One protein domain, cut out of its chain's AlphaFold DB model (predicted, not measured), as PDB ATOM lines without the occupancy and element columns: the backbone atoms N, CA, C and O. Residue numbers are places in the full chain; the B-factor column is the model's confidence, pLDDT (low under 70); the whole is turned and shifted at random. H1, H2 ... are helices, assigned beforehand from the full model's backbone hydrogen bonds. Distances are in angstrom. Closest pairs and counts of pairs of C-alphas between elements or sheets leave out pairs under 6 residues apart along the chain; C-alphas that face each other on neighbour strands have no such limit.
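What this domain is: This is residues 8 to 198 of the 239 residues of an uncharacterized protein of Heligmosomoides polygyrus (UniProt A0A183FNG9). One very long helix, H1, runs along the length of the domain: near its first end it is part of a loose helical head, and at its other end H2 folds back beside it as a hairpin arm with a free tip at residues 49 to 54. In the head, H6 and H8 cross H1, making a bundle of three, H7 packs on H6 and H8, and H5 lies near H1. The printed part has 191 residues with eight named helices, H1 to H8 in chain order, and no named strand: the class is all helix. The whole is loose, with a radius of gyration of the C-alphas of 20.2 A, and elongated, spanning 67 by 43 by 33 A.

Where its parts are: Find C-alpha 8 at (76.075, 175.760, 128.191); from there H1, residues 8 to 46, runs 58.0 A to C-alpha 46 at (105.764, 171.913, 78.557). H2, residues 53 to 78, is 38.4 A long. Then look for H3, residues 87 to 94, H4, residues 100 to 103, and H5, residues 106 to 121, 22.9 A long. H6 is residues 132 to 151, 28.9 A, and H7 residues 154 to 165, 16.1 A. H8, residues 171 to 197, runs 39.3 A to C-alpha 197 at (92.386, 190.626, 98.009).

How they stand to each other: Start at Gly 19 of H1: its C-alpha is 4.6 A from that of Ser 184, the closest pair of H1 and H8, which touch at a steep tilt of 41 degrees, the same way. H1 touches H6 with residues 15 to 26 alone, closest at the C-alphas of Gly 19 and Val 145, 6.3 A. H6 and H8 touch, closest at the C-alphas of Val 145 and Ala 181, 4.5 A, at a tilt of 36 degrees, only just steep. H6 and H7 form a helical hairpin; their closest C-alphas, of Ala 148 and Gly 157, are 4.3 A apart. H3 touches H7, closest at the C-alphas of Lys 91 and Thr 165, 5.4 A. H1 and H2 are a helical hairpin too, at a shallow tilt of 32 degrees, with the C-alphas of Tyr 44 and Trp 60 closest, 6.4 A. H1 and H5 are near each other; H4 touches no helix. Every O i to N i+4 pair is within hydrogen-bond range in H1, H3, H6 and H7; H2 has 21 of 22, H5 11 of 12 and H8 21 of 23, and H4 is too short for one.

The domain as a whole: The two C-alphas farthest apart, of Ala 8 and Pro 51, are 67.6 A apart. The printed part has no cut, and no link is long. The mean pLDDT of the printed part is 80.2; 34 residues are under 70, among them residues 114 to 131.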
ATOM      1  N   ALA A   8      76.667 175.438 129.484       71.25
ATOM      2  CA  ALA A   8      76.075 175.760 128.191       71.25
ATOM      3  C   ALA A   8      77.032 176.607 127.338       71.25
ATOM      4  O   ALA A   8      77.309 176.249 126.199       71.25
ATOM      5  N   ILE A   9      77.579 177.695 127.891       79.00
ATOM      6  CA  ILE A   9      78.517 178.576 127.175       79.00
ATOM      7  C   ILE A   9      79.752 177.806 126.686       79.00
ATOM      8  O   ILE A   9      80.180 177.999 125.552       79.00
ATOM      9  N   GLU A  10      80.295 176.918 127.517       77.50
ATOM     10  CA  GLU A  10      81.462 176.092 127.194       77.50
ATOM     11  C   GLU A  10      81.235 175.231 125.940       77.50
ATOM     12  O   GLU A  10      82.084 175.184 125.049       77.50
ATOM     13  N   GLU A  11      80.048 174.633 125.810       76.81
ATOM     14  CA  GLU A  11      79.667 173.841 124.637       76.81
ATOM     15  C   GLU A  11      79.573 174.688 123.360       76.81
ATOM     16  O   GLU A  11      80.050 174.264 122.307       76.81
ATOM     17  N   TRP A  12      78.977 175.885 123.431       83.06
ATOM     18  CA  TRP A  12      78.873 176.791 122.276       83.06
ATOM     19  C   TRP A  12      80.245 177.284 121.810       83.06
ATOM     20  O   TRP A  12      80.485 177.388 120.607       83.06
ATOM     21  N   VAL A  13      81.158 177.545 122.748       83.12
ATOM     22  CA  VAL A  13      82.543 177.924 122.437       83.12
ATOM     23  C   VAL A  13      83.286 176.761 121.778       83.12
ATOM     24  O   VAL A  13      83.957 176.969 120.766       83.12
ATOM     25  N   PHE A  14      83.126 175.535 122.283       80.62
ATOM     26  CA  PHE A  14      83.705 174.344 121.658       80.62
ATOM     27  C   PHE A  14      83.200 174.148 120.218       80.62
ATOM     28  O   PHE A  14      83.994 173.931 119.305       80.62
ATOM     29  N   LEU A  15      81.889 174.291 119.997       81.44
ATOM     30  CA  LEU A  15      81.256 174.212 118.674       81.44
ATOM     31  C   LEU A  15      81.791 175.278 117.705       81.44
ATOM     32  O   LEU A  15      82.075 174.968 116.547       81.44
ATOM     33  N   ALA A  16      81.967 176.516 118.172       84.81
ATOM     34  CA  ALA A  16      82.545 177.592 117.368       84.81
ATOM     35  C   ALA A  16      83.995 177.291 116.965       84.81
ATOM     36  O   ALA A  16      84.382 177.497 115.813       84.81
ATOM     37  N   LEU A  17      84.792 176.774 117.901       83.81
ATOM     38  CA  LEU A  17      86.196 176.462 117.663       83.81
ATOM     39  C   LEU A  17      86.345 175.252 116.718       83.81
ATOM     40  O   LEU A  17      87.155 175.284 115.792       83.81
ATOM     41  N   LEU A  18      85.497 174.232 116.857       82.56
ATOM     42  CA  LEU A  18      85.428 173.128 115.898       82.56
ATOM     43  C   LEU A  18      85.084 173.635 114.483       82.56
ATOM     44  O   LEU A  18      85.726 173.234 113.511       82.56
ATOM     45  N   GLY A  19      84.155 174.590 114.368       87.88
ATOM     46  CA  GLY A  19      83.853 175.295 113.117       87.88
ATOM     47  C   GLY A  19      85.051 176.039 112.511       87.88
ATOM     48  O   GLY A  19      85.276 175.961 111.302       87.88
ATOM     49  N   LEU A  20      85.848 176.716 113.343       86.81
ATOM     50  CA  LEU A  20      87.070 177.424 112.940       86.81
ATOM     51  C   LEU A  20      88.124 176.458 112.379       86.81
ATOM     52  O   LEU A  20      88.670 176.702 111.303       86.81
ATOM     53  N   ILE A  21      88.380 175.346 113.074       86.38
ATOM     54  CA  ILE A  21      89.361 174.340 112.638       86.38
ATOM     55  C   ILE A  21      88.941 173.720 111.305       86.38
ATOM     56  O   ILE A  21      89.763 173.619 110.394       86.38
ATOM     57  N   MET A  22      87.664 173.360 111.158       87.31
ATOM     58  CA  MET A  22      87.154 172.775 109.914       87.31
ATOM     59  C   MET A  22      87.231 173.751 108.733       87.31
ATOM     60  O   MET A  22      87.559 173.341 107.620       87.31
ATOM     61  N   ALA A  23      86.997 175.046 108.959       87.56
ATOM     62  CA  ALA A  23      87.171 176.066 107.926       87.56
ATOM     63  C   ALA A  23      88.644 176.223 107.505       87.56
ATOM     64  O   ALA A  23      88.933 176.315 106.312       87.56
ATOM     65  N   ILE A  24      89.583 176.208 108.461       87.62
ATOM     66  CA  ILE A  24      91.025 176.235 108.165       87.62
ATOM     67  C   ILE A  24      91.427 174.994 107.362       87.62
ATOM     68  O   ILE A  24      92.113 175.114 106.349       87.62
ATOM     69  N   PHE A  25      90.958 173.811 107.764       87.44
ATOM     70  CA  PHE A  25      91.221 172.564 107.048       87.44
ATOM     71  C   PHE A  25      90.700 172.608 105.603       87.44
ATOM     72  O   PHE A  25      91.428 172.255 104.674       87.44
ATOM     73  N   SER A  26      89.490 173.135 105.393       87.94
ATOM     74  CA  SER A  26      88.920 173.346 104.054       87.94
ATOM     75  C   SER A  26      89.798 174.261 103.191       87.94
ATOM     76  O   SER A  26      90.028 173.970 102.021       87.94
ATOM     77  N   LEU A  27      90.359 175.334 103.759       85.94
ATOM     78  CA  LEU A  27      91.255 176.236 103.022       85.94
ATOM     79  C   LEU A  27      92.569 175.578 102.627       85.94
ATOM     80  O   LEU A  27      93.068 175.828 101.530       85.94
ATOM     81  N   VAL A  28      93.139 174.757 103.509       89.69
ATOM     82  CA  VAL A  28      94.346 173.986 103.194       89.69
ATOM     83  C   VAL A  28      94.064 173.051 102.023       89.69
ATOM     84  O   VAL A  28      94.849 173.027 101.075       89.69
ATOM     85  N   MET A  29      92.921 172.360 102.034       87.12
ATOM     86  CA  MET A  29      92.508 171.497 100.925       87.12
ATOM     87  C   MET A  29      92.321 172.282  99.621       87.12
ATOM     88  O   MET A  29      92.872 171.892  98.593       87.12
ATOM     89  N   ASP A  30      91.656 173.437  99.654       86.69
ATOM     90  CA  ASP A  30      91.484 174.282  98.466       86.69
ATOM     91  C   ASP A  30      92.812 174.807  97.905       86.69
ATOM     92  O   ASP A  30      92.999 174.888  96.685       86.69
ATOM     93  N   VAL A  31      93.744 175.209  98.776       86.25
ATOM     94  CA  VAL A  31      95.091 175.639  98.372       86.25
ATOM     95  C   VAL A  31      95.853 174.470  97.759       86.25
ATOM     96  O   VAL A  31      96.456 174.639  96.699       86.25
ATOM     97  N   LEU A  32      95.796 173.290  98.379       90.69
ATOM     98  CA  LEU A  32      96.456 172.085  97.892       90.69
ATOM     99  C   LEU A  32      95.950 171.703  96.496       90.69
ATOM    100  O   LEU A  32      96.759 171.533  95.585       90.69
ATOM    101  N   ILE A  33      94.630 171.666  96.293       88.62
ATOM    102  CA  ILE A  33      94.012 171.376  94.990       88.62
ATOM    103  C   ILE A  33      94.453 172.409  93.951       88.62
ATOM    104  O   ILE A  33      94.872 172.042  92.853       88.62
ATOM    105  N   SER A  34      94.428 173.697  94.307       84.88
ATOM    106  CA  SER A  34      94.840 174.773  93.399       84.88
ATOM    107  C   SER A  34      96.295 174.604  92.953       84.88
ATOM    108  O   SER A  34      96.596 174.737  91.768       84.88
ATOM    109  N   LYS A  35      97.197 174.252  93.878       86.56
ATOM    110  CA  LYS A  35      98.619 174.046  93.577       86.56
ATOM    111  C   LYS A  35      98.881 172.779  92.773       86.56
ATOM    112  O   LYS A  35      99.645 172.833  91.811       86.56
ATOM    113  N   LEU A  36      98.206 171.678  93.094       89.25
ATOM    114  CA  LEU A  36      98.279 170.440  92.313       89.25
ATOM    115  C   LEU A  36      97.748 170.639  90.886       89.25
ATOM    116  O   LEU A  36      98.321 170.118  89.932       89.25
ATOM    117  N   GLN A  37      96.683 171.419  90.717       86.81
ATOM    118  CA  GLN A  37      96.084 171.692  89.412       86.81
ATOM    119  C   GLN A  37      96.899 172.701  88.582       86.81
ATOM    120  O   GLN A  37      96.997 172.557  87.361       86.81
ATOM    121  N   GLU A  38      97.517 173.700  89.221       84.44
ATOM    122  CA  GLU A  38      98.512 174.583  88.592       84.44
ATOM    123  C   GLU A  38      99.736 173.785  88.123       84.44
ATOM    124  O   GLU A  38     100.159 173.944  86.977       84.44
ATOM    125  N   GLY A  39     100.248 172.888  88.972       84.69
ATOM    126  CA  GLY A  39     101.338 171.970  88.640       84.69
ATOM    127  C   GLY A  39     101.004 171.091  87.435       84.69
ATOM    128  O   GLY A  39     101.780 171.051  86.480       84.69
ATOM    129  N   HIS A  40      99.810 170.488  87.418       87.50
ATOM    130  CA  HIS A  40      99.338 169.671  86.296       87.50
ATOM    131  C   HIS A  40      99.340 170.457  84.980       87.50
ATOM    132  O   HIS A  40      99.897 170.017  83.975       87.50
ATOM    133  N   MET A  41      98.746 171.654  84.986       82.50
ATOM    134  CA  MET A  41      98.628 172.463  83.776       82.50
ATOM    135  C   MET A  41      99.984 173.011  83.316       82.50
ATOM    136  O   MET A  41     100.222 173.148  82.118       82.50
ATOM    137  N   SER A  42     100.885 173.312  84.254       83.50
ATOM    138  CA  SER A  42     102.259 173.715  83.945       83.50
ATOM    139  C   SER A  42     103.034 172.582  83.273       83.50
ATOM    140  O   SER A  42     103.687 172.809  82.256       83.50
ATOM    141  N   PHE A  43     102.920 171.362  83.802       85.00
ATOM    142  CA  PHE A  43     103.569 170.179  83.248       85.00
ATOM    143  C   PHE A  43     103.021 169.839  81.854       85.00
ATOM    144  O   PHE A  43     103.791 169.671  80.912       85.00
ATOM    145  N   TYR A  44     101.695 169.870  81.679       85.12
ATOM    146  CA  TYR A  44     101.043 169.639  80.385       85.12
ATOM    147  C   TYR A  44     101.479 170.637  79.302       85.12
ATOM    148  O   TYR A  44     101.691 170.261  78.152       85.12
ATOM    149  N   ARG A  45     101.643 171.919  79.653       82.25
ATOM    150  CA  ARG A  45     102.070 172.955  78.699       82.25
ATOM    151  C   ARG A  45     103.484 172.743  78.170       82.25
ATOM    152  O   ARG A  45     103.735 173.116  77.030       82.25
ATOM    153  N   HIS A  46     104.378 172.153  78.963       84.69
ATOM    154  CA  HIS A  46     105.764 171.913  78.557       84.69
ATOM    155  C   HIS A  46     105.859 170.896  77.407       84.69
ATOM    156  O   HIS A  46     106.631 171.091  76.477       84.69
ATOM    157  N   PHE A  47     105.007 169.868  77.431       81.38
ATOM    158  CA  PHE A  47     104.955 168.789  76.435       81.38
ATOM    159  C   PHE A  47     103.912 169.023  75.331       81.38
ATOM    160  O   PHE A  47     103.638 168.147  74.512       81.38
ATOM    161  N   ARG A  48     103.290 170.211  75.301       77.75
ATOM    162  CA  ARG A  48     102.277 170.549  74.292       77.75
ATOM    163  C   ARG A  48     102.877 170.919  72.931       77.75
ATOM    164  O   ARG A  48     102.153 170.901  71.941       77.75
ATOM    165  N   SER A  49     104.161 171.264  72.874       75.56
ATOM    166  CA  SER A  49     104.828 171.664  71.627       75.56
ATOM    167  C   SER A  49     105.175 170.490  70.702       75.56
ATOM    168  O   SER A  49     105.547 170.730  69.556       75.56
ATOM    169  N   ASP A  50     105.037 169.242  71.162       78.94
ATOM    170  CA  ASP A  50     105.378 168.064  70.363       78.94
ATOM    171  C   ASP A  50     104.270 167.705  69.348       78.94
ATOM    172  O   ASP A  50     103.083 167.717  69.687       78.94
ATOM    173  N   PRO A  51     104.622 167.316  68.105       77.19
ATOM    174  CA  PRO A  51     103.654 167.006  67.046       77.19
ATOM    175  C   PRO A  51     102.879 165.692  67.267       77.19
ATOM    176  O   PRO A  51     101.888 165.431  66.584       77.19
ATOM    177  N   ILE A  52     103.308 164.851  68.213       85.56
ATOM    178  CA  ILE A  52     102.706 163.543  68.497       85.56
ATOM    179  C   ILE A  52     101.610 163.712  69.560       85.56
ATOM    180  O   ILE A  52     101.891 163.805  70.755       85.56
ATOM    181  N   TRP A  53     100.341 163.680  69.142       82.38
ATOM    182  CA  TRP A  53      99.182 163.841  70.039       82.38
ATOM    183  C   TRP A  53      99.162 162.850  71.224       82.38
ATOM    184  O   TRP A  53      98.712 163.195  72.319       82.38
ATOM    185  N   LEU A  54      99.708 161.644  71.031       86.12
ATOM    186  CA  LEU A  54      99.761 160.590  72.047       86.12
ATOM    187  C   LEU A  54     100.591 160.989  73.279       86.12
ATOM    188  O   LEU A  54     100.200 160.662  74.397       86.12
ATOM    189  N   VAL A  55     101.680 161.747  73.108       85.56
ATOM    190  CA  VAL A  55     102.539 162.181  74.226       85.56
ATOM    191  C   VAL A  55     101.762 163.089  75.179       85.56
ATOM    192  O   VAL A  55     101.746 162.860  76.386       85.56
ATOM    193  N   SER A  56     101.022 164.060  74.638       84.25
ATOM    194  CA  SER A  56     100.151 164.942  75.425       84.25
ATOM    195  C   SER A  56      99.061 164.173  76.188       84.25
ATOM    196  O   SER A  56      98.747 164.523  77.326       84.25
ATOM    197  N   PHE A  57      98.487 163.124  75.588       88.00
ATOM    198  CA  PHE A  57      97.478 162.280  76.236       88.00
ATOM    199  C   PHE A  57      98.071 161.433  77.371       88.00
ATOM    200  O   PHE A  57      97.500 161.364  78.463       88.00
ATOM    201  N   VAL A  58      99.238 160.826  77.141       90.50
ATOM    202  CA  VAL A  58      99.946 160.002  78.131       90.50
ATOM    203  C   VAL A  58     100.409 160.843  79.319       90.50
ATOM    204  O   VAL A  58     100.189 160.452  80.458       90.50
ATOM    205  N   VAL A  59     100.972 162.032  79.093       89.50
ATOM    206  CA  VAL A  59     101.385 162.947  80.174       89.50
ATOM    207  C   VAL A  59     100.184 163.363  81.033       89.50
ATOM    208  O   VAL A  59     100.261 163.312  82.261       89.50
ATOM    209  N   TRP A  60      99.062 163.723  80.403       88.19
ATOM    210  CA  TRP A  60      97.838 164.110  81.114       88.19
ATOM    211  C   TRP A  60      97.288 162.975  81.992       88.19
ATOM    212  O   TRP A  60      96.918 163.189  83.145       88.19
ATOM    213  N   THR A  61      97.239 161.756  81.453       92.25
ATOM    214  CA  THR A  61      96.705 160.585  82.166       92.25
ATOM    215  C   THR A  61      97.666 160.046  83.226       92.25
ATOM    216  O   THR A  61      97.231 159.708  84.323       92.25
ATOM    217  N   LEU A  62      98.975 160.014  82.971       92.38
ATOM    218  CA  LEU A  62      99.958 159.566  83.963       92.38
ATOM    219  C   LEU A  62     100.003 160.486  85.184       92.38
ATOM    220  O   LEU A  62     100.147 160.000  86.306       92.38
ATOM    221  N   TYR A  63      99.837 161.799  85.005       91.50
ATOM    222  CA  TYR A  63      99.790 162.732  86.130       91.50
ATOM    223  C   TYR A  63      98.612 162.435  87.071       91.50
ATOM    224  O   TYR A  63      98.781 162.373  88.289       91.50
ATOM    225  N   THR A  64      97.415 162.195  86.528       92.00
ATOM    226  CA  THR A  64      96.243 161.874  87.357       92.00
ATOM    227  C   THR A  64      96.360 160.494  88.004       92.00
ATOM    228  O   THR A  64      96.008 160.337  89.176       92.00
ATOM    229  N   VAL A  65      96.909 159.506  87.291       95.06
ATOM    230  CA  VAL A  65      97.121 158.148  87.812       95.06
ATOM    231  C   VAL A  65      98.151 158.137  88.940       95.06
ATOM    232  O   VAL A  65      97.893 157.537  89.982       95.06
ATOM    233  N   THR A  66      99.283 158.826  88.788       93.00
ATOM    234  CA  THR A  66     100.327 158.891  89.827       93.00
ATOM    235  C   THR A  66      99.827 159.582  91.091       93.00
ATOM    236  O   THR A  66     100.040 159.059  92.183       93.00
ATOM    237  N   LEU A  67      99.091 160.691  90.964       91.88
ATOM    238  CA  LEU A  67      98.490 161.381  92.109       91.88
ATOM    239  C   LEU A  67      97.457 160.500  92.833       91.88
ATOM    240  O   LEU A  67      97.463 160.415  94.061       91.88
ATOM    241  N   THR A  68      96.599 159.810  92.077       93.12
ATOM    242  CA  THR A  68      95.577 158.911  92.641       93.12
ATOM    243  C   THR A  68      96.217 157.709  93.332       93.12
ATOM    244  O   THR A  68      95.828 157.352  94.442       93.12
ATOM    245  N   CYS A  69      97.235 157.112  92.712       94.31
ATOM    246  CA  CYS A  69      97.966 155.985  93.275       94.31
ATOM    247  C   CYS A  69      98.726 156.390  94.544       94.31
ATOM    248  O   CYS A  69      98.621 155.699  95.553       94.31
ATOM    249  N   ALA A  70      99.402 157.544  94.548       93.31
ATOM    250  CA  ALA A  70     100.061 158.072  95.740       93.31
ATOM    251  C   ALA A  70      99.065 158.285  96.892       93.31
ATOM    252  O   ALA A  70      99.326 157.859  98.014       93.31
ATOM    253  N   SER A  71      97.891 158.867  96.613       90.81
ATOM    254  CA  SER A  71      96.835 159.034  97.618       90.81
ATOM    255  C   SER A  71      96.323 157.694  98.158       90.81
ATOM    256  O   SER A  71      96.156 157.547  99.369       90.81
ATOM    257  N   ALA A  72      96.080 156.715  97.284       91.00
ATOM    258  CA  ALA A  72      95.603 155.391  97.676       91.00
ATOM    259  C   ALA A  72      96.644 154.626  98.508       91.00
ATOM    260  O   ALA A  72      96.299 154.011  99.515       91.00
ATOM    261  N   LEU A  73      97.924 154.712  98.130       91.94
ATOM    262  CA  LEU A  73      99.028 154.112  98.876       91.94
ATOM    263  C   LEU A  73      99.153 154.742 100.262       91.94
ATOM    264  O   LEU A  73      99.201 154.013 101.247       91.94
ATOM    265  N   CYS A  74      99.129 156.072 100.366       88.81
ATOM    266  CA  CYS A  74      99.156 156.755 101.659       88.81
ATOM    267  C   CYS A  74      97.996 156.313 102.566       88.81
ATOM    268  O   CYS A  74      98.219 156.038 103.743       88.81
ATOM    269  N   ALA A  75      96.778 156.186 102.028       86.00
ATOM    270  CA  ALA A  75      95.631 155.696 102.790       86.00
ATOM    271  C   ALA A  75      95.830 154.244 103.260       86.00
ATOM    272  O   ALA A  75      95.601 153.940 104.427       86.00
ATOM    273  N   HIS A  76      96.329 153.368 102.384       87.12
ATOM    274  CA  HIS A  76      96.565 151.962 102.707       87.12
ATOM    275  C   HIS A  76      97.687 151.763 103.741       87.12
ATOM    276  O   HIS A  76      97.575 150.900 104.607       87.12
ATOM    277  N   TYR A  77      98.751 152.575 103.684       86.94
ATOM    278  CA  TYR A  77      99.857 152.522 104.645       86.94
ATOM    279  C   TYR A  77      99.494 153.105 106.015       86.94
ATOM    280  O   TYR A  77      99.959 152.591 107.028       86.94
ATOM    281  N   ILE A  78      98.698 154.179 106.061       84.38
ATOM    282  CA  ILE A  78      98.378 154.864 107.320       84.38
ATOM    283  C   ILE A  78      97.190 154.204 108.017       84.38
ATOM    284  O   ILE A  78      97.256 153.970 109.217       84.38
ATOM    285  N   ALA A  79      96.093 153.933 107.307       76.69
ATOM    286  CA  ALA A  79      94.867 153.414 107.903       76.69
ATOM    287  C   ALA A  79      93.986 152.733 106.837       76.69
ATOM    288  O   ALA A  79      93.175 153.416 106.206       76.69
ATOM    289  N   PRO A  80      94.042 151.397 106.665       78.50
ATOM    290  CA  PRO A  80      93.162 150.705 105.714       78.50
ATOM    291  C   PRO A  80      91.668 150.894 106.043       78.50
ATOM    292  O   PRO A  80      90.827 150.830 105.153       78.50
ATOM    293  N   GLN A  81      91.344 151.225 107.298       75.62
ATOM    294  CA  GLN A  81      89.990 151.533 107.777       75.62
ATOM    295  C   GLN A  81      89.425 152.869 107.252       75.62
ATOM    296  O   GLN A  81      88.230 153.121 107.365       75.62
ATOM    297  N   ALA A  82      90.265 153.742 106.683       75.06
ATOM    298  CA  ALA A  82      89.838 155.005 106.076       75.06
ATOM    299  C   ALA A  82      89.470 154.856 104.584       75.06
ATOM    300  O   ALA A  82      89.215 155.852 103.907       75.06
ATOM    301  N   ILE A  83      89.466 153.629 104.048       81.19
ATOM    302  CA  ILE A  83      89.093 153.358 102.658       81.19
ATOM    303  C   ILE A  83      87.573 153.479 102.497       81.19
ATOM    304  O   ILE A  83      86.797 152.797 103.159       81.19
ATOM    305  N   GLY A  84      87.146 154.324 101.559       82.94
ATOM    306  CA  GLY A  84      85.736 154.532 101.228       82.94
ATOM    307  C   GLY A  84      85.176 155.846 101.773       82.94
ATOM    308  O   GLY A  84      85.905 156.761 102.135       82.94
ATOM    309  N   SER A  85      83.847 155.975 101.772       79.19
ATOM    310  CA  SER A  85      83.173 157.254 102.042       79.19
ATOM    311  C   SER A  85      83.111 157.644 103.526       79.19
ATOM    312  O   SER A  85      82.768 158.787 103.816       79.19
ATOM    313  N   GLY A  86      83.323 156.710 104.463       79.44
ATOM    314  CA  GLY A  86      83.182 156.929 105.916       79.44
ATOM    315  C   GLY A  86      81.752 157.213 106.420       79.44
ATOM    316  O   GLY A  86      81.462 157.017 107.593       79.44
ATOM    317  N   ILE A  87      80.824 157.611 105.541       83.81
ATOM    318  CA  ILE A  87      79.395 157.820 105.831       83.81
ATOM    319  C   ILE A  87      78.704 156.581 106.435       83.81
ATOM    320  O   ILE A  87      77.996 156.750 107.432       83.81
ATOM    321  N   PRO A  88      78.858 155.354 105.887       83.75
ATOM    322  CA  PRO A  88      78.226 154.180 106.488       83.75
ATOM    323  C   PRO A  88      78.744 153.910 107.907       83.75
ATOM    324  O   PRO A  88      77.932 153.630 108.785       83.75
ATOM    325  N   GLU A  89      80.046 154.085 108.144       81.94
ATOM    326  CA  GLU A  89      80.681 153.916 109.460       81.94
ATOM    327  C   GLU A  89      80.214 154.967 110.471       81.94
ATOM    328  O   GLU A  89      79.906 154.672 111.621       81.94
ATOM    329  N   MET A  90      80.078 156.219 110.032       79.12
ATOM    330  CA  MET A  90      79.510 157.272 110.870       79.12
ATOM    331  C   MET A  90      78.071 156.918 111.277       79.12
ATOM    332  O   MET A  90      77.700 157.000 112.447       79.12
ATOM    333  N   LYS A  91      77.262 156.445 110.323       83.62
ATOM    334  CA  LYS A  91      75.868 156.057 110.565       83.62
ATOM    335  C   LYS A  91      75.733 154.878 111.533       83.62
ATOM    336  O   LYS A  91      74.776 154.844 112.305       83.62
ATOM    337  N   THR A  92      76.640 153.904 111.503       84.19
ATOM    338  CA  THR A  92      76.627 152.761 112.434       84.19
ATOM    339  C   THR A  92      77.038 153.177 113.846       84.19
ATOM    340  O   THR A  92      76.356 152.790 114.798       84.19
ATOM    341  N   ILE A  93      78.047 154.043 113.987       79.81
ATOM    342  CA  ILE A  93      78.478 154.598 115.282       79.81
ATOM    343  C   ILE A  93      77.346 155.400 115.936       79.81
ATOM    344  O   ILE A  93      77.020 155.180 117.098       79.81
ATOM    345  N   LEU A  94      76.666 156.262 115.173       75.81
ATOM    346  CA  LEU A  94      75.528 157.050 115.667       75.81
ATOM    347  C   LEU A  94      74.289 156.214 116.020       75.81
ATOM    348  O   LEU A  94      73.446 156.656 116.798       75.81
ATOM    349  N   ARG A  95      74.177 154.992 115.485       77.31
ATOM    350  CA  ARG A  95      73.169 154.005 115.909       77.31
ATOM    351  C   ARG A  95      73.547 153.281 117.208       77.31
ATOM    352  O   ARG A  95      72.750 152.477 117.686       77.31
ATOM    353  N   GLY A  96      74.721 153.559 117.774       76.19
ATOM    354  CA  GLY A  96      75.226 152.955 119.010       76.19
ATOM    355  C   GLY A  96      76.014 151.658 118.804       76.19
ATOM    356  O   GLY A  96      76.295 150.960 119.774       76.19
ATOM    357  N   ILE A  97      76.370 151.310 117.562       80.50
ATOM    358  CA  ILE A  97      77.180 150.122 117.269       80.50
ATOM    359  C   ILE A  97      78.651 150.541 117.286       80.50
ATOM    360  O   ILE A  97      79.121 151.230 116.384       80.50
ATOM    361  N   ILE A  98      79.385 150.129 118.320       76.38
ATOM    362  CA  ILE A  98      80.800 150.480 118.486       76.38
ATOM    363  C   ILE A  98      81.659 149.567 117.603       76.38
ATOM    364  O   ILE A  98      81.845 148.385 117.903       76.38
ATOM    365  N   LEU A  99      82.234 150.122 116.534       75.19
ATOM    366  CA  LEU A  99      83.204 149.419 115.695       75.19
ATOM    367  C   LEU A  99      84.602 149.498 116.310       75.19
ATOM    368  O   LEU A  99      85.354 150.437 116.057       75.19
ATOM    369  N   LYS A 100      84.973 148.488 117.107       70.62
ATOM    370  CA  LYS A 100      86.298 148.418 117.757       70.62
ATOM    371  C   LYS A 100      87.462 148.627 116.784       70.62
ATOM    372  O   LYS A 100      88.449 149.251 117.153       70.62
ATOM    373  N   GLU A 101      87.341 148.151 115.551       72.50
ATOM    374  CA  GLU A 101      88.414 148.237 114.558       72.50
ATOM    375  C   GLU A 101      88.565 149.640 113.944       72.50
ATOM    376  O   GLU A 101      89.680 150.077 113.665       72.50
ATOM    377  N   TYR A 102      87.466 150.397 113.845       69.94
ATOM    378  CA  TYR A 102      87.483 151.797 113.411       69.94
ATOM    379  C   TYR A 102      87.980 152.725 114.531       69.94
ATOM    380  O   TYR A 102      88.798 153.617 114.299       69.94
ATOM    381  N   LEU A 103      87.533 152.483 115.772       63.59
ATOM    382  CA  LEU A 103      87.901 153.296 116.933       63.59
ATOM    383  C   LEU A 103      89.295 152.989 117.508       63.59
ATOM    384  O   LEU A 103      89.852 153.819 118.211       63.59
ATOM    385  N   SER A 104      89.886 151.825 117.238       62.53
ATOM    386  CA  SER A 104      91.239 151.506 117.722       62.53
ATOM    387  C   SER A 104      92.341 151.862 116.715       62.53
ATOM    388  O   SER A 104      93.519 151.621 116.976       62.53
ATOM    389  N   GLY A 105      91.969 152.412 115.556       70.94
ATOM    390  CA  GLY A 105      92.898 152.725 114.478       70.94
ATOM    391  C   GLY A 105      93.722 154.004 114.700       70.94
ATOM    392  O   GLY A 105      93.400 154.838 115.552       70.94
ATOM    393  N   PRO A 106      94.753 154.234 113.867       66.19
ATOM    394  CA  PRO A 106      95.565 155.457 113.882       66.19
ATOM    395  C   PRO A 106      94.737 156.739 113.717       66.19
ATOM    396  O   PRO A 106      95.148 157.795 114.189       66.19
ATOM    397  N   PHE A 107      93.537 156.648 113.133       65.12
ATOM    398  CA  PHE A 107      92.575 157.746 113.093       65.12
ATOM    399  C   PHE A 107      92.185 158.246 114.491       65.12
ATOM    400  O   PHE A 107      92.179 159.452 114.716       65.12
ATOM    401  N   VAL A 108      91.929 157.354 115.454       67.75
ATOM    402  CA  VAL A 108      91.610 157.753 116.835       67.75
ATOM    403  C   VAL A 108      92.834 158.271 117.573       67.75
ATOM    404  O   VAL A 108      92.710 159.195 118.373       67.75
ATOM    405  N   HIS A 109      94.035 157.785 117.261       69.44
ATOM    406  CA  HIS A 109      95.263 158.409 117.761       69.44
ATOM    407  C   HIS A 109      95.421 159.845 117.246       69.44
ATOM    408  O   HIS A 109      95.693 160.751 118.025       69.44
ATOM    409  N   ILE A 110      95.179 160.093 115.959       70.81
ATOM    410  CA  ILE A 110      95.234 161.448 115.395       70.81
ATOM    411  C   ILE A 110      94.114 162.314 115.986       70.81
ATOM    412  O   ILE A 110      94.370 163.438 116.412       70.81
ATOM    413  N   ALA A 111      92.891 161.788 116.081       69.19
ATOM    414  CA  ALA A 111      91.750 162.493 116.651       69.19
ATOM    415  C   ALA A 111      91.960 162.824 118.135       69.19
ATOM    416  O   ALA A 111      91.650 163.935 118.549       69.19
ATOM    417  N   SER A 112      92.537 161.914 118.924       65.94
ATOM    418  CA  SER A 112      92.860 162.145 120.337       65.94
ATOM    419  C   SER A 112      94.027 163.112 120.515       65.94
ATOM    420  O   SER A 112      93.983 163.933 121.424       65.94
ATOM    421  N   VAL A 113      95.029 163.107 119.631       72.75
ATOM    422  CA  VAL A 113      96.101 164.116 119.624       72.75
ATOM    423  C   VAL A 113      95.545 165.499 119.279       72.75
ATOM    424  O   VAL A 113      95.865 166.472 119.961       72.75
ATOM    425  N   VAL A 114      94.669 165.596 118.276       68.44
ATOM    426  CA  VAL A 114      93.986 166.847 117.912       68.44
ATOM    427  C   VAL A 114      93.067 167.308 119.042       68.44
ATOM    428  O   VAL A 114      93.107 168.479 119.408       68.44
ATOM    429  N   ALA A 115      92.295 166.403 119.644       65.56
ATOM    430  CA  ALA A 115      91.434 166.700 120.784       65.56
ATOM    431  C   ALA A 115      92.251 167.151 122.001       65.56
ATOM    432  O   ALA A 115      91.908 168.147 122.621       65.56
ATOM    433  N   ASN A 116      93.378 166.501 122.300       66.38
ATOM    434  CA  ASN A 116      94.276 166.886 123.387       66.38
ATOM    435  C   ASN A 116      94.911 168.263 123.135       66.38
ATOM    436  O   ASN A 116      95.014 169.090 124.039       66.38
ATOM    437  N   GLN A 117      95.288 168.553 121.888       67.44
ATOM    438  CA  GLN A 117      95.794 169.869 121.512       67.44
ATOM    439  C   GLN A 117      94.702 170.942 121.631       67.44
ATOM    440  O   GLN A 117      94.976 172.051 122.084       67.44
ATOM    441  N   LEU A 118      93.461 170.597 121.293       64.38
ATOM    442  CA  LEU A 118      92.290 171.456 121.422       64.38
ATOM    443  C   LEU A 118      91.925 171.743 122.882       64.38
ATOM    444  O   LEU A 118      91.667 172.890 123.243       64.38
ATOM    445  N   SER A 119      91.994 170.724 123.737       61.22
ATOM    446  CA  SER A 119      91.799 170.821 125.185       61.22
ATOM    447  C   SER A 119      92.896 171.624 125.890       61.22
ATOM    448  O   SER A 119      92.690 172.071 127.012       61.22
ATOM    449  N   ARG A 120      94.058 171.857 125.260       63.25
ATOM    450  CA  ARG A 120      95.066 172.801 125.781       63.25
ATOM    451  C   ARG A 120      94.738 174.260 125.465       63.25
ATOM    452  O   ARG A 120      95.190 175.136 126.194       63.25
ATOM    453  N   PHE A 121      93.967 174.534 124.410       60.69
ATOM    454  CA  PHE A 121      93.597 175.902 124.023       60.69
ATOM    455  C   PHE A 121      92.450 176.485 124.850       60.69
ATOM    456  O   PHE A 121      92.308 177.705 124.918       60.69
ATOM    457  N   LEU A 122      91.653 175.646 125.509       55.06
ATOM    458  CA  LEU A 122      90.608 176.072 126.432       55.06
ATOM    459  C   LEU A 122      90.655 175.146 127.657       55.06
ATOM    460  O   LEU A 122      90.630 173.937 127.447       55.06
ATOM    461  N   PRO A 123      90.700 175.649 128.911       52.31
ATOM    462  CA  PRO A 123      90.628 174.829 130.129       52.31
ATOM    463  C   PRO A 123      89.207 174.265 130.316       52.31
ATOM    464  O   PRO A 123      88.493 174.601 131.261       52.31
ATOM    465  N   ILE A 124      88.787 173.460 129.343       54.00
ATOM    466  CA  ILE A 124      87.478 172.840 129.183       54.00
ATOM    467  C   ILE A 124      87.581 171.428 129.715       54.00
ATOM    468  O   ILE A 124      88.487 170.668 129.371       54.00
ATOM    469  N   SER A 125      86.662 171.122 130.617       46.81
ATOM    470  CA  SER A 125      86.677 169.908 131.415       46.81
ATOM    471  C   SER A 125      86.748 168.647 130.549       46.81
ATOM    472  O   SER A 125      86.001 168.453 129.591       46.81
ATOM    473  N   THR A 126      87.639 167.751 130.953       48.91
ATOM    474  CA  THR A 126      87.949 166.430 130.390       48.91
ATOM    475  C   THR A 126      86.766 165.445 130.343       48.91
ATOM    476  O   THR A 126      86.963 164.297 129.972       48.91
ATOM    477  N   GLY A 127      85.545 165.871 130.691       51.59
ATOM    478  CA  GLY A 127      84.348 165.024 130.790       51.59
ATOM    479  C   GLY A 127      83.336 165.166 129.646       51.59
ATOM    480  O   GLY A 127      82.308 164.492 129.654       51.59
ATOM    481  N   VAL A 128      83.578 166.031 128.651       56.31
ATOM    482  CA  VAL A 128      82.627 166.242 127.536       56.31
ATOM    483  C   VAL A 128      82.443 164.971 126.685       56.31
ATOM    484  O   VAL A 128      81.325 164.681 126.260       56.31
ATOM    485  N   PHE A 129      83.509 164.185 126.503       54.94
ATOM    486  CA  PHE A 129      83.501 162.921 125.753       54.94
ATOM    487  C   PHE A 129      83.243 161.674 126.614       54.94
ATOM    488  O   PHE A 129      83.187 160.578 126.074       54.94
ATOM    489  N   GLU A 130      83.051 161.815 127.928       61.78
ATOM    490  CA  GLU A 130      82.821 160.660 128.815       61.78
ATOM    491  C   GLU A 130      81.446 160.011 128.582       61.78
ATOM    492  O   GLU A 130      81.224 158.850 128.906       61.78
ATOM    493  N   ASN A 131      80.522 160.757 127.971       68.06
ATOM    494  CA  ASN A 131      79.213 160.249 127.588       68.06
ATOM    495  C   ASN A 131      79.172 159.962 126.083       68.06
ATOM    496  O   ASN A 131      79.220 160.892 125.275       68.06
ATOM    497  N   GLU A 132      78.953 158.696 125.723       71.00
ATOM    498  CA  GLU A 132      78.750 158.224 124.340       71.00
ATOM    499  C   GLU A 132      77.683 159.039 123.581       71.00
ATOM    500  O   GLU A 132      77.818 159.333 122.390       71.00
ATOM    501  N   SER A 133      76.633 159.479 124.284       73.19
ATOM    502  CA  SER A 133      75.570 160.314 123.713       73.19
ATOM    503  C   SER A 133      76.068 161.698 123.285       73.19
ATOM    504  O   SER A 133      75.737 162.162 122.197       73.19
ATOM    505  N   ARG A 134      76.906 162.347 124.099       73.75
ATOM    506  CA  ARG A 134      77.474 163.674 123.802       73.75
ATOM    507  C   ARG A 134      78.551 163.593 122.730       73.75
ATOM    508  O   ARG A 134      78.589 164.447 121.848       73.75
ATOM    509  N   ALA A 135      79.371 162.543 122.770       75.56
ATOM    510  CA  ALA A 135      80.353 162.259 121.732       75.56
ATOM    511  C   ALA A 135      79.674 162.124 120.358       75.56
ATOM    512  O   ALA A 135      80.087 162.766 119.392       75.56
ATOM    513  N   SER A 136      78.567 161.378 120.295       76.06
ATOM    514  CA  SER A 136      77.764 161.214 119.078       76.06
ATOM    515  C   SER A 136      77.144 162.534 118.594       76.06
ATOM    516  O   SER A 136      77.178 162.831 117.401       76.06
ATOM    517  N   GLU A 137      76.632 163.376 119.502       79.31
ATOM    518  CA  GLU A 137      76.112 164.712 119.161       79.31
ATOM    519  C   GLU A 137      77.191 165.629 118.564       79.31
ATOM    520  O   GLU A 137      76.933 166.358 117.605       79.31
ATOM    521  N   MET A 138      78.405 165.591 119.115       78.62
ATOM    522  CA  MET A 138      79.534 166.389 118.631       78.62
ATOM    523  C   MET A 138      80.060 165.876 117.292       78.62
ATOM    524  O   MET A 138      80.394 166.689 116.430       78.62
ATOM    525  N   LEU A 139      80.077 164.556 117.080       78.12
ATOM    526  CA  LEU A 139      80.387 163.955 115.780       78.12
ATOM    527  C   LEU A 139      79.363 164.378 114.719       78.12
ATOM    528  O   LEU A 139      79.757 164.843 113.652       78.12
ATOM    529  N   ALA A 140      78.063 164.328 115.032       83.31
ATOM    530  CA  ALA A 140      77.009 164.792 114.128       83.31
ATOM    531  C   ALA A 140      77.129 166.293 113.806       83.31
ATOM    532  O   ALA A 140      76.969 166.694 112.652       83.31
ATOM    533  N   ALA A 141      77.457 167.127 114.799       84.31
ATOM    534  CA  ALA A 141      77.727 168.547 114.577       84.31
ATOM    535  C   ALA A 141      78.968 168.761 113.691       84.31
ATOM    536  O   ALA A 141      78.943 169.610 112.801       84.31
ATOM    537  N   GLY A 142      80.027 167.969 113.878       85.00
ATOM    538  CA  GLY A 142      81.223 168.004 113.035       85.00
ATOM    539  C   GLY A 142      80.946 167.621 111.581       85.00
ATOM    540  O   GLY A 142      81.405 168.314 110.670       85.00
ATOM    541  N   CYS A 143      80.132 166.588 111.347       83.56
ATOM    542  CA  CYS A 143      79.666 166.222 110.008       83.56
ATOM    543  C   CYS A 143      78.877 167.365 109.351       83.56
ATOM    544  O   CYS A 143      79.164 167.730 108.211       83.56
ATOM    545  N   ALA A 144      77.945 167.987 110.081       88.69
ATOM    546  CA  ALA A 144      77.161 169.116 109.583       88.69
ATOM    547  C   ALA A 144      78.039 170.307 109.171       88.69
ATOM    548  O   ALA A 144      77.830 170.892 108.110       88.69
ATOM    549  N   VAL A 145      79.046 170.639 109.983       90.06
ATOM    550  CA  VAL A 145      80.021 171.703 109.703       90.06
ATOM    551  C   VAL A 145      80.850 171.390 108.454       90.06
ATOM    552  O   VAL A 145      81.005 172.259 107.598       90.06
ATOM    553  N   GLY A 146      81.349 170.158 108.318       86.44
ATOM    554  CA  GLY A 146      82.145 169.737 107.158       86.44
ATOM    555  C   GLY A 146      81.362 169.770 105.839       86.44
ATOM    556  O   GLY A 146      81.882 170.159 104.793       86.44
ATOM    557  N   VAL A 147      80.079 169.421 105.875       87.25
ATOM    558  CA  VAL A 147      79.203 169.513 104.697       87.25
ATOM    559  C   VAL A 147      78.833 170.976 104.418       87.25
ATOM    560  O   VAL A 147      78.855 171.428 103.276       87.25
ATOM    561  N   ALA A 148      78.556 171.767 105.456       89.44
ATOM    562  CA  ALA A 148      78.233 173.183 105.306       89.44
ATOM    563  C   ALA A 148      79.377 174.001 104.685       89.44
ATOM    564  O   ALA A 148      79.102 174.881 103.867       89.44
ATOM    565  N   CYS A 149      80.637 173.727 105.043       84.88
ATOM    566  CA  CYS A 149      81.780 174.471 104.513       84.88
ATOM    567  C   CYS A 149      82.070 174.137 103.043       84.88
ATOM    568  O   CYS A 149      82.344 175.045 102.261       84.88
ATOM    569  N   THR A 150      81.916 172.874 102.639       83.44
ATOM    570  CA  THR A 150      82.152 172.441 101.252       83.44
ATOM    571  C   THR A 150      81.096 172.987 100.291       83.44
ATOM    572  O   THR A 150      81.439 173.479  99.217       83.44
ATOM    573  N   PHE A 151      79.820 172.983 100.688       83.81
ATOM    574  CA  PHE A 151      78.724 173.497  99.857       83.81
ATOM    575  C   PHE A 151      78.426 174.989 100.062       83.81
ATOM    576  O   PHE A 151      77.590 175.543  99.351       83.81
ATOM    577  N   SER A 152      79.075 175.652 101.030       83.44
ATOM    578  CA  SER A 152      78.758 177.033 101.446       83.44
ATOM    579  C   SER A 152      77.264 177.252 101.749       83.44
ATOM    580  O   SER A 152      76.735 178.353 101.609       83.44
ATOM    581  N   ALA A 153      76.576 176.188 102.170       87.69
ATOM    582  CA  ALA A 153      75.138 176.146 102.403       87.69
ATOM    583  C   ALA A 153      74.875 175.602 103.819       87.69
ATOM    584  O   ALA A 153      74.679 174.396 103.990       87.69
ATOM    585  N   PRO A 154      74.873 176.461 104.857       89.38
ATOM    586  CA  PRO A 154      74.805 176.011 106.247       89.38
ATOM    587  C   PRO A 154      73.497 175.282 106.578       89.38
ATOM    588  O   PRO A 154      73.521 174.297 107.307       89.38
ATOM    589  N   VAL A 155      72.367 175.708 106.003       91.25
ATOM    590  CA  VAL A 155      71.066 175.044 106.206       91.25
ATOM    591  C   VAL A 155      71.057 173.652 105.566       91.25
ATOM    592  O   VAL A 155      70.691 172.676 106.214       91.25
ATOM    593  N   GLY A 156      71.507 173.549 104.310       89.88
ATOM    594  CA  GLY A 156      71.546 172.282 103.577       89.88
ATOM    595  C   GLY A 156      72.502 171.269 104.206       89.88
ATOM    596  O   GLY A 156      72.146 170.103 104.346       89.88
ATOM    597  N   GLY A 157      73.678 171.716 104.660       87.81
ATOM    598  CA  GLY A 157      74.659 170.839 105.302       87.81
ATOM    599  C   GLY A 157      74.184 170.260 106.635       87.81
ATOM    600  O   GLY A 157      74.407 169.082 106.908       87.81
ATOM    601  N   VAL A 158      73.463 171.050 107.436       90.19
ATOM    602  CA  VAL A 158      72.877 170.578 108.700       90.19
ATOM    603  C   VAL A 158      71.740 169.591 108.445       90.19
ATOM    604  O   VAL A 158      71.710 168.543 109.083       90.19
ATOM    605  N   LEU A 159      70.845 169.874 107.492       91.00
ATOM    606  CA  LEU A 159      69.747 168.966 107.143       91.00
ATOM    607  C   LEU A 159      70.254 167.631 106.588       91.00
ATOM    608  O   LEU A 159      69.823 166.581 107.057       91.00
ATOM    609  N   PHE A 160      71.219 167.672 105.666       88.25
ATOM    610  CA  PHE A 160      71.855 166.468 105.129       88.25
ATOM    611  C   PHE A 160      72.532 165.652 106.232       88.25
ATOM    612  O   PHE A 160      72.365 164.437 106.313       88.25
ATOM    613  N   SER A 161      73.266 166.317 107.128       85.00
ATOM    614  CA  SER A 161      73.897 165.627 108.247       85.00
ATOM    615  C   SER A 161      72.858 164.968 109.145       85.00
ATOM    616  O   SER A 161      73.061 163.832 109.545       85.00
ATOM    617  N   ILE A 162      71.725 165.608 109.440       85.94
ATOM    618  CA  ILE A 162      70.670 165.016 110.280       85.94
ATOM    619  C   ILE A 162      70.052 163.784 109.620       85.94
ATOM    620  O   ILE A 162      69.903 162.762 110.285       85.94
ATOM    621  N   GLU A 163      69.756 163.855 108.322       86.19
ATOM    622  CA  GLU A 163      69.229 162.725 107.548       86.19
ATOM    623  C   GLU A 163      70.178 161.517 107.586       86.19
ATOM    624  O   GLU A 163      69.757 160.365 107.730       86.19
ATOM    625  N   VAL A 164      71.481 161.782 107.494       79.69
ATOM    626  CA  VAL A 164      72.513 160.744 107.475       79.69
ATOM    627  C   VAL A 164      72.834 160.210 108.875       79.69
ATOM    628  O   VAL A 164      73.142 159.024 109.014       79.69
ATOM    629  N   THR A 165      72.759 161.054 109.908       72.81
ATOM    630  CA  THR A 165      73.259 160.738 111.256       72.81
ATOM    631  C   THR A 165      72.199 160.219 112.225       72.81
ATOM    632  O   THR A 165      72.552 159.435 113.100       72.81
ATOM    633  N   ALA A 166      70.918 160.583 112.101       66.56
ATOM    634  CA  ALA A 166      69.934 160.286 113.147       66.56
ATOM    635  C   ALA A 166      68.621 159.682 112.626       66.56
ATOM    636  O   ALA A 166      68.027 160.162 111.668       66.56
ATOM    637  N   ALA A 167      68.115 158.661 113.331       66.75
ATOM    638  CA  ALA A 167      66.717 158.221 113.222       66.75
ATOM    639  C   ALA A 167      65.783 159.034 114.145       66.75
ATOM    640  O   ALA A 167      64.607 159.209 113.842       66.75
ATOM    641  N   TYR A 168      66.323 159.561 115.250       68.81
ATOM    642  CA  TYR A 168      65.630 160.421 116.208       68.81
ATOM    643  C   TYR A 168      66.552 161.578 116.591       68.81
ATOM    644  O   TYR A 168      67.673 161.347 117.042       68.81
ATOM    645  N   PHE A 169      66.099 162.819 116.402       69.00
ATOM    646  CA  PHE A 169      66.937 163.999 116.602       69.00
ATOM    647  C   PHE A 169      66.237 165.051 117.465       69.00
ATOM    648  O   PHE A 169      65.126 165.488 117.170       69.00
ATOM    649  N   ALA A 170      66.897 165.476 118.545       77.44
ATOM    650  CA  ALA A 170      66.388 166.531 119.410       77.44
ATOM    651  C   ALA A 170      66.590 167.913 118.764       77.44
ATOM    652  O   ALA A 170      67.697 168.260 118.355       77.44
ATOM    653  N   VAL A 171      65.552 168.758 118.773       81.06
ATOM    654  CA  VAL A 171      65.581 170.124 118.201       81.06
ATOM    655  C   VAL A 171      66.701 170.993 118.794       81.06
ATOM    656  O   VAL A 171      67.261 171.851 118.119       81.06
ATOM    657  N   ARG A 172      67.105 170.749 120.046       77.19
ATOM    658  CA  ARG A 172      68.235 171.456 120.670       77.19
ATOM    659  C   ARG A 172      69.565 171.201 119.950       77.19
ATOM    660  O   ARG A 172      70.392 172.106 119.869       77.19
ATOM    661  N   ASN A 173      69.765 170.006 119.401       79.31
ATOM    662  CA  ASN A 173      70.993 169.647 118.690       79.31
ATOM    663  C   ASN A 173      71.030 170.249 117.280       79.31
ATOM    664  O   ASN A 173      72.110 170.526 116.763       79.31
ATOM    665  N   TYR A 174      69.861 170.566 116.712       86.31
ATOM    666  CA  TYR A 174      69.740 171.289 115.444       86.31
ATOM    667  C   TYR A 174      70.384 172.670 115.532       86.31
ATOM    668  O   TYR A 174      71.244 173.022 114.730       86.31
ATOM    669  N   TRP A 175      70.011 173.431 116.563       86.06
ATOM    670  CA  TRP A 175      70.513 174.787 116.770       86.06
ATOM    671  C   TRP A 175      72.021 174.837 117.018       86.06
ATOM    672  O   TRP A 175      72.696 175.741 116.528       86.06
ATOM    673  N   ARG A 176      72.558 173.833 117.720       84.50
ATOM    674  CA  ARG A 176      74.000 173.684 117.965       84.50
ATOM    675  C   ARG A 176      74.764 173.464 116.657       84.50
ATOM    676  O   ARG A 176      75.744 174.160 116.400       84.50
ATOM    677  N   GLY A 177      74.279 172.557 115.806       86.19
ATOM    678  CA  GLY A 177      74.859 172.305 114.483       86.19
ATOM    679  C   GLY A 177      74.740 173.504 113.539       86.19
ATOM    680  O   GLY A 177      75.706 173.856 112.866       86.19
ATOM    681  N   PHE A 178      73.593 174.188 113.538       90.06
ATOM    682  CA  PHE A 178      73.357 175.375 112.710       90.06
ATOM    683  C   PHE A 178      74.293 176.539 113.052       90.06
ATOM    684  O   PHE A 178      74.858 177.177 112.160       90.06
ATOM    685  N   PHE A 179      74.517 176.792 114.341       90.25
ATOM    686  CA  PHE A 179      75.462 177.814 114.780       90.25
ATOM    687  C   PHE A 179      76.898 177.480 114.361       90.25
ATOM    688  O   PHE A 179      77.569 178.307 113.748       90.25
ATOM    689  N   ALA A 180      77.353 176.246 114.591       87.75
ATOM    690  CA  ALA A 180      78.695 175.837 114.179       87.75
ATOM    691  C   ALA A 180      78.882 175.932 112.650       87.75
ATOM    692  O   ALA A 180      79.897 176.440 112.165       87.75
ATOM    693  N   ALA A 181      77.873 175.504 111.880       89.69
ATOM    694  CA  ALA A 181      77.873 175.571 110.421       89.69
ATOM    695  C   ALA A 181      77.957 177.017 109.907       89.69
ATOM    696  O   ALA A 181      78.775 177.313 109.035       89.69
ATOM    697  N   THR A 182      77.170 177.939 110.468       89.75
ATOM    698  CA  THR A 182      77.196 179.362 110.084       89.75
ATOM    699  C   THR A 182      78.519 180.039 110.451       89.75
ATOM    700  O   THR A 182      79.073 180.756 109.617       89.75
ATOM    701  N   CYS A 183      79.095 179.755 111.626       88.56
ATOM    702  CA  CYS A 183      80.436 180.225 111.996       88.56
ATOM    703  C   CYS A 183      81.513 179.734 111.014       88.56
ATOM    704  O   CYS A 183      82.353 180.520 110.580       88.56
ATOM    705  N   SER A 184      81.471 178.462 110.604       88.81
ATOM    706  CA  SER A 184      82.434 177.919 109.634       88.81
ATOM    707  C   SER A 184      82.282 178.530 108.234       88.81
ATOM    708  O   SER A 184      83.276 178.911 107.618       88.81
ATOM    709  N   ALA A 185      81.046 178.692 107.747       86.94
ATOM    710  CA  ALA A 185      80.760 179.219 106.415       86.94
ATOM    711  C   ALA A 185      81.110 180.710 106.302       86.94
ATOM    712  O   ALA A 185      81.687 181.145 105.301       86.94
ATOM    713  N   THR A 186      80.805 181.494 107.342       86.88
ATOM    714  CA  THR A 186      81.171 182.917 107.409       86.88
ATOM    715  C   THR A 186      82.683 183.088 107.426       86.88
ATOM    716  O   THR A 186      83.223 183.834 106.613       86.88
ATOM    717  N   LEU A 187      83.386 182.335 108.270       86.38
ATOM    718  CA  LEU A 187      84.840 182.361 108.340       86.38
ATOM    719  C   LEU A 187      85.501 181.931 107.024       86.38
ATOM    720  O   LEU A 187      86.408 182.607 106.544       86.38
ATOM    721  N   PHE A 188      85.042 180.837 106.419       84.38
ATOM    722  CA  PHE A 188      85.548 180.366 105.132       84.38
ATOM    723  C   PHE A 188      85.351 181.418 104.029       84.38
ATOM    724  O   PHE A 188      86.268 181.684 103.249       84.38
ATOM    725  N   SER A 189      84.197 182.088 104.015       82.88
ATOM    726  CA  SER A 189      83.904 183.181 103.080       82.88
ATOM    727  C   SER A 189      84.812 184.393 103.300       82.88
ATOM    728  O   SER A 189      85.353 184.937 102.334       82.88
ATOM    729  N   ILE A 190      85.038 184.785 104.559       87.06
ATOM    730  CA  ILE A 190      85.939 185.887 104.929       87.06
ATOM    731  C   ILE A 190      87.373 185.566 104.503       87.06
ATOM    732  O   ILE A 190      88.022 186.380 103.848       87.06
ATOM    733  N   LEU A 191      87.864 184.365 104.814       82.88
ATOM    734  CA  LEU A 191      89.227 183.945 104.495       82.88
ATOM    735  C   LEU A 191      89.456 183.842 102.984       82.88
ATOM    736  O   LEU A 191      90.494 184.278 102.485       82.88
ATOM    737  N   GLN A 192      88.478 183.347 102.225       80.75
ATOM    738  CA  GLN A 192      88.552 183.384 100.767       80.75
ATOM    739  C   GLN A 192      88.511 184.813 100.208       80.75
ATOM    740  O   GLN A 192      89.208 185.098  99.234       80.75
ATOM    741  N   GLY A 193      87.713 185.709 100.796       80.44
ATOM    742  CA  GLY A 193      87.685 187.129 100.442       80.44
ATOM    743  C   GLY A 193      89.042 187.801 100.657       80.44
ATOM    744  O   GLY A 193      89.576 188.422  99.739       80.44
ATOM    745  N   LEU A 194      89.654 187.581 101.824       81.69
ATOM    746  CA  LEU A 194      91.001 188.055 102.152       81.69
ATOM    747  C   LEU A 194      92.054 187.483 101.191       81.69
ATOM    748  O   LEU A 194      92.881 188.227 100.667       81.69
ATOM    749  N   ARG A 195      91.987 186.182 100.877       77.62
ATOM    750  CA  ARG A 195      92.904 185.531  99.924       77.62
ATOM    751  C   ARG A 195      92.785 186.106  98.509       77.62
ATOM    752  O   ARG A 195      93.791 186.231  97.817       77.62
ATOM    753  N   ARG A 196      91.571 186.460  98.070       68.81
ATOM    754  CA  ARG A 196      91.338 187.123  96.773       68.81
ATOM    755  C   ARG A 196      91.910 188.545  96.752       68.81
ATOM    756  O   ARG A 196      92.468 188.938  95.733       68.81
ATOM    757  N   GLY A 197      91.818 189.280  97.864       65.31
ATOM    758  CA  GLY A 197      92.386 190.626  98.009       65.31
ATOM    759  C   GLY A 197      93.918 190.660  98.059       65.31
ATOM    760  O   GLY A 197      94.524 191.607  97.572       65.31
ATOM    761  N   ALA A 198      94.557 189.600  98.562       64.25
ATOM    762  CA  ALA A 198      96.014 189.497  98.694       64.25
ATOM    763  C   ALA A 198      96.781 189.226  97.374       64.25
ATOM    764  O   ALA A 198      97.946 188.842  97.407       64.25
TER     765      ALA A 198